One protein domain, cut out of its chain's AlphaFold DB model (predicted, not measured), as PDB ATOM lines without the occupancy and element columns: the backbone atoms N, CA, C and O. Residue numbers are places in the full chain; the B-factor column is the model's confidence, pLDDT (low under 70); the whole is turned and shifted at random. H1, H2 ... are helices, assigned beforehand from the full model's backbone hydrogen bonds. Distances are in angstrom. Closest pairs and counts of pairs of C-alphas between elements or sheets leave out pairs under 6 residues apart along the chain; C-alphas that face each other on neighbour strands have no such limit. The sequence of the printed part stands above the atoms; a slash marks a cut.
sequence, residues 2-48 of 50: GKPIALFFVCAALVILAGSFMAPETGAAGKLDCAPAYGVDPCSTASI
ATOM      1  N   GLY A   2     106.182 148.133 126.215       64.25
ATOM      2  CA  GLY A   2     106.795 147.417 125.074       64.25
ATOM      3  C   GLY A   2     107.813 146.315 125.415       64.25
ATOM      4  O   GLY A   2     107.990 145.386 124.637       64.25
ATOM      5  N   LYS A   3     108.468 146.378 126.583       69.81
ATOM      6  CA  LYS A   3     109.539 145.433 126.952       69.81
ATOM      7  C   LYS A   3     109.098 143.956 127.054       69.81
ATOM      8  O   LYS A   3     109.814 143.117 126.520       69.81
ATOM      9  N   PRO A   4     107.936 143.612 127.651       81.50
ATOM     10  CA  PRO A   4     107.465 142.225 127.633       81.50
ATOM     11  C   PRO A   4     107.046 141.760 126.229       81.50
ATOM     12  O   PRO A   4     107.286 140.615 125.875       81.50
ATOM     13  N   ILE A   5     106.488 142.649 125.398       83.12
ATOM     14  CA  ILE A   5     106.047 142.318 124.031       83.12
ATOM     15  C   ILE A   5     107.249 141.951 123.147       83.12
ATOM     16  O   ILE A   5     107.199 140.968 122.411       83.12
ATOM     17  N   ALA A   6     108.355 142.690 123.272       89.62
ATOM     18  CA  ALA A   6     109.597 142.384 122.564       89.62
ATOM     19  C   ALA A   6     110.156 140.997 122.932       89.62
ATOM     20  O   ALA A   6     110.627 140.279 122.054       89.62
ATOM     21  N   LEU A   7     110.058 140.592 124.205       92.69
ATOM     22  CA  LEU A   7     110.494 139.261 124.644       92.69
ATOM     23  C   LEU A   7     109.666 138.149 123.996       92.69
ATOM     24  O   LEU A   7     110.246 137.201 123.477       92.69
ATOM     25  N   PHE A   8     108.336 138.282 123.956       91.00
ATOM     26  CA  PHE A   8     107.486 137.290 123.289       91.00
ATOM     27  C   PHE A   8     107.807 137.156 121.802       91.00
ATOM     28  O   PHE A   8     107.824 136.044 121.281       91.00
ATOM     29  N   PHE A   9     108.108 138.268 121.130       91.69
ATOM     30  CA  PHE A   9     108.440 138.251 119.709       91.69
ATOM     31  C   PHE A   9     109.776 137.551 119.432       91.69
ATOM     32  O   PHE A   9     109.871 136.737 118.516       91.69
ATOM     33  N   VAL A  10     110.792 137.805 120.262       95.50
ATOM     34  CA  VAL A  10     112.085 137.109 120.172       95.50
ATOM     35  C   VAL A  10     111.919 135.623 120.485       95.50
ATOM     36  O   VAL A  10     112.414 134.788 119.734       95.50
ATOM     37  N   CYS A  11     111.177 135.274 121.538       94.25
ATOM     38  CA  CYS A  11     110.870 133.881 121.862       94.25
ATOM     39  C   CYS A  11     110.158 133.170 120.704       94.25
ATOM     40  O   CYS A  11     110.552 132.067 120.337       94.25
ATOM     41  N   ALA A  12     109.157 133.806 120.092       95.31
ATOM     42  CA  ALA A  12     108.456 133.251 118.939       95.31
ATOM     43  C   ALA A  12     109.401 133.046 117.746       95.31
ATOM     44  O   ALA A  12     109.394 131.977 117.140       95.31
ATOM     45  N   ALA A  13     110.264 134.022 117.448       95.62
ATOM     46  CA  ALA A  13     111.252 133.904 116.379       95.62
ATOM     47  C   ALA A  13     112.222 132.733 116.613       95.62
ATOM     48  O   ALA A  13     112.493 131.973 115.683       95.62
ATOM     49  N   LEU A  14     112.695 132.542 117.850       94.94
ATOM     50  CA  LEU A  14     113.557 131.411 118.210       94.94
ATOM     51  C   LEU A  14     112.844 130.063 118.036       94.94
ATOM     52  O   LEU A  14     113.443 129.126 117.513       94.94
ATOM     53  N   VAL A  15     111.570 129.969 118.429       95.00
ATOM     54  CA  VAL A  15     110.766 128.745 118.268       95.00
ATOM     55  C   VAL A  15     110.538 128.421 116.792       95.00
ATOM     56  O   VAL A  15     110.706 127.272 116.393       95.00
ATOM     57  N   ILE A  16     110.205 129.423 115.971       92.44
ATOM     58  CA  ILE A  16     110.018 129.244 114.524       92.44
ATOM     59  C   ILE A  16     111.327 128.787 113.877       92.44
ATOM     60  O   ILE A  16     111.323 127.836 113.101       92.44
ATOM     61  N   LEU A  17     112.452 129.418 114.224       90.38
ATOM     62  CA  LEU A  17     113.755 129.051 113.674       90.38
ATOM     63  C   LEU A  17     114.141 127.619 114.067       90.38
ATOM     64  O   LEU A  17     114.514 126.830 113.206       90.38
ATOM     65  N   ALA A  18     113.995 127.258 115.344       90.00
ATOM     66  CA  ALA A  18     114.279 125.907 115.817       90.00
ATOM     67  C   ALA A  18     113.389 124.856 115.130       90.00
ATOM     68  O   ALA A  18     113.886 123.814 114.707       90.00
ATOM     69  N   GLY A  19     112.096 125.148 114.965       87.00
ATOM     70  CA  GLY A  19     111.153 124.280 114.260       87.00
ATOM     71  C   GLY A  19     111.509 124.092 112.786       87.00
ATOM     72  O   GLY A  19     111.477 122.968 112.302       87.00
ATOM     73  N   SER A  20     111.922 125.154 112.092       82.44
ATOM     74  CA  SER A  20     112.335 125.081 110.684       82.44
ATOM     75  C   SER A  20     113.599 124.248 110.466       82.44
ATOM     76  O   SER A  20     113.687 123.551 109.464       82.44
ATOM     77  N   PHE A  21     114.568 124.294 111.390       80.94
ATOM     78  CA  PHE A  21     115.789 123.476 111.306       80.94
ATOM     79  C   PHE A  21     115.565 122.014 111.713       80.94
ATOM     80  O   PHE A  21     116.261 121.129 111.225       80.94
ATOM     81  N   MET A  22     114.630 121.762 112.632       77.75
ATOM     82  CA  MET A  22     114.266 120.406 113.062       77.75
ATOM     83  C   MET A  22     113.227 119.751 112.158       77.75
ATOM     84  O   MET A  22     113.062 118.532 112.216       77.75
ATOM     85  N   ALA A  23     112.522 120.529 111.338       71.56
ATOM     86  CA  ALA A  23     111.645 119.981 110.327       71.56
ATOM     87  C   ALA A  23     112.512 119.147 109.371       71.56
ATOM     88  O   ALA A  23     113.412 119.704 108.737       71.56
ATOM     89  N   PRO A  24     112.284 117.822 109.269       60.31
ATOM     90  CA  PRO A  24     112.912 117.049 108.212       60.31
ATOM     91  C   PRO A  24     112.552 117.741 106.902       60.31
ATOM     92  O   PRO A  24     111.391 118.134 106.746       60.31
ATOM     93  N   GLU A  25     113.557 117.941 106.042       63.66
ATOM     94  CA  GLU A  25     113.440 118.498 104.691       63.66
ATOM     95  C   GLU A  25     112.017 118.289 104.186       63.66
ATOM     96  O   GLU A  25     111.607 117.135 104.026       63.66
ATOM     97  N   THR A  26     111.237 119.378 104.072       58.25
ATOM     98  CA  THR A  26     109.818 119.343 103.675       58.25
ATOM     99  C   THR A  26     109.669 118.247 102.636       58.25
ATOM    100  O   THR A  26     110.405 118.333 101.665       58.25
ATOM    101  N   GLY A  27     108.853 117.203 102.844       55.47
ATOM    102  CA  GLY A  27     108.993 115.889 102.170       55.47
ATOM    103  C   GLY A  27     109.043 115.848 100.626       55.47
ATOM    104  O   GLY A  27     109.133 114.771 100.050       55.47
ATOM    105  N   ALA A  28     108.999 117.002  99.963       54.47
ATOM    106  CA  ALA A  28     109.261 117.248  98.552       54.47
ATOM    107  C   ALA A  28     110.679 117.771  98.204       54.47
ATOM    108  O   ALA A  28     111.048 117.760  97.039       54.47
ATOM    109  N   ALA A  29     111.481 118.246  99.160       52.72
ATOM    110  CA  ALA A  29     112.791 118.855  98.902       52.72
ATOM    111  C   ALA A  29     113.907 117.809  98.718       52.72
ATOM    112  O   ALA A  29     114.793 117.990  97.889       52.72
ATOM    113  N   GLY A  30     113.824 116.672  99.419       54.09
ATOM    114  CA  GLY A  30     114.822 115.595  99.341       54.09
ATOM    115  C   GLY A  30     114.656 114.631  98.159       54.09
ATOM    116  O   GLY A  30     115.420 113.674  98.032       54.09
ATOM    117  N   LYS A  31     113.648 114.829  97.304       56.38
ATOM    118  CA  LYS A  31     113.338 113.934  96.184       56.38
ATOM    119  C   LYS A  31     113.234 114.784  94.921       56.38
ATOM    120  O   LYS A  31     112.188 115.355  94.648       56.38
ATOM    121  N   LEU A  32     114.343 114.860  94.178       59.19
ATOM    122  CA  LEU A  32     114.492 115.625  92.925       59.19
ATOM    123  C   LEU A  32     113.335 115.400  91.930       59.19
ATOM    124  O   LEU A  32     113.028 116.290  91.145       59.19
ATOM    125  N   ASP A  33     112.673 114.242  92.012       60.50
ATOM    126  CA  ASP A  33     111.592 113.815  91.127       60.50
ATOM    127  C   ASP A  33     110.214 113.702  91.809       60.50
ATOM    128  O   ASP A  33     109.350 113.027  91.263       60.50
ATOM    129  N   CYS A  34     109.961 114.274  92.997       64.25
ATOM    130  CA  CYS A  34     108.628 114.195  93.628       64.25
ATOM    131  C   CYS A  34     108.113 115.570  94.067       64.25
ATOM    132  O   CYS A  34     108.733 116.261  94.871       64.25
ATOM    133  N   ALA A  35     106.947 115.964  93.554       68.69
ATOM    134  CA  ALA A  35     106.344 117.263  93.835       68.69
ATOM    135  C   ALA A  35     105.518 117.216  95.134       68.69
ATOM    136  O   ALA A  35     104.865 116.206  95.402       68.69
ATOM    137  N   PRO A  36     105.482 118.294  95.940       62.41
ATOM    138  CA  PRO A  36     104.657 118.329  97.141       62.41
ATOM    139  C   PRO A  36     103.181 118.208  96.755       62.41
ATOM    140  O   PRO A  36     102.664 119.032  96.003       62.41
ATOM    141  N   ALA A  37     102.499 117.191  97.279       66.44
ATOM    142  CA  ALA A  37     101.107 116.921  96.956       66.44
ATOM    143  C   ALA A  37     100.254 116.801  98.229       66.44
ATOM    144  O   ALA A  37     100.582 116.074  99.164       66.44
ATOM    145  N   TYR A  38      99.153 117.550  98.276       63.53
ATOM    146  CA  TYR A  38      98.276 117.694  99.443       63.53
ATOM    147  C   TYR A  38      97.206 116.588  99.490       63.53
ATOM    148  O   TYR A  38      96.013 116.846  99.371       63.53
ATOM    149  N   GLY A  39      97.639 115.338  99.671       62.91
ATOM    150  CA  GLY A  39      96.733 114.186  99.820       62.91
ATOM    151  C   GLY A  39      96.769 113.163  98.682       62.91
ATOM    152  O   GLY A  39      95.871 112.332  98.590       62.91
ATOM    153  N   VAL A  40      97.802 113.191  97.835       66.19
ATOM    154  CA  VAL A  40      98.126 112.125  96.868       66.19
ATOM    155  C   VAL A  40      99.615 111.787  96.970       66.19
ATOM    156  O   VAL A  40     100.382 112.585  97.511       66.19
ATOM    157  N   ASP A  41     100.033 110.611  96.493       67.94
ATOM    158  CA  ASP A  41     101.445 110.223  96.555       67.94
ATOM    159  C   ASP A  41     102.310 111.190  95.710       67.94
ATOM    160  O   ASP A  41     102.085 111.321  94.500       67.94
ATOM    161  N   PRO A  42     103.289 111.890  96.317       67.00
ATOM    162  CA  PRO A  42     104.042 112.966  95.666       67.00
ATOM    163  C   PRO A  42     104.912 112.486  94.494       67.00
ATOM    164  O   PRO A  42     105.247 113.272  93.605       67.00
ATOM    165  N   CYS A  43     105.272 111.202  94.465       70.50
ATOM    166  CA  CYS A  43     106.082 110.614  93.401       70.50
ATOM    167  C   CYS A  43     105.221 110.062  92.255       70.50
ATOM    168  O   CYS A  43     105.670 110.021  91.110       70.50
ATOM    169  N   SER A  44     103.967 109.698  92.527       68.06
ATOM    170  CA  SER A  44     103.008 109.334  91.480       68.06
ATOM    171  C   SER A  44     102.668 110.529  90.578       68.06
ATOM    172  O   SER A  44     102.695 110.396  89.355       68.06
ATOM    173  N   THR A  45     102.460 111.722  91.145       63.09
ATOM    174  CA  THR A  45     102.138 112.940  90.373       63.09
ATOM    175  C   THR A  45     103.275 113.380  89.445       63.09
ATOM    176  O   THR A  45     103.025 113.826  88.329       63.09
ATOM    177  N   ALA A  46     104.529 113.220  89.868       60.81
ATOM    178  CA  ALA A  46     105.691 113.591  89.060       60.81
ATOM    179  C   ALA A  46     105.968 112.629  87.889       60.81
ATOM    180  O   ALA A  46     106.637 112.998  86.925       60.81
ATOM    181  N   SER A  47     105.426 111.407  87.940       61.00
ATOM    182  CA  SER A  47     105.529 110.435  86.844       61.00
ATOM    183  C   SER A  47     104.624 110.751  85.643       61.00
ATOM    184  O   SER A  47     104.777 110.140  84.584       61.00
ATOM    185  N   ILE A  48     103.713 111.724  85.772       61.59
ATOM    186  CA  ILE A  48     102.861 112.199  84.675       61.59
ATOM    187  C   ILE A  48     103.708 113.098  83.756       61.59
ATOM    188  O   ILE A  48     103.733 114.319  83.898       61.59
TER     189      ILE A  48
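This is residues 2 to 48 of the 50 residues of an uncharacterized protein of Rhizobium sp. NFR12 (UniProt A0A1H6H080). Look first for one long helix, H1, which sticks out as a free arm, and then for a small head of loops at the far end, where the chain folds back on itself and holds the short helix H2. The arm makes most of the length. The printed part has 47 residues with two named helices, H1 then H2, and no named strand: all helix by class. It is extended, with a radius of gyration of the C-alphas of 17.2 A, and spans 54 by 17 by 11 A.

Start at H1, residues 2 to 22; residues 2 to 25 stand free. H2, residues 42 to 46, is apart from H1. In H1 every O i to N i+4 pair is within hydrogen-bond range; in H2 it is 0 of 1, and 0 of 2 O i to N i+3 pairs.

Find C-alpha 2 at (106.795, 147.417, 125.074); from there H1 runs 30.5 A to C-alpha 22 at (114.266, 120.406, 113.062). H2 covers 6.8 A and ends at C-alpha 46, at (105.691, 113.591, 89.060).

The C-alphas farthest apart, of Lys 3 and Ile 48, are 54.2 A apart. The printed part has no cut, and 19 residues make the long link from H1 to H2. Mean pLDDT of the printed part is 73.5; residues 2 to 3, 24 to 42 and 44 to 48 of this model are under 70.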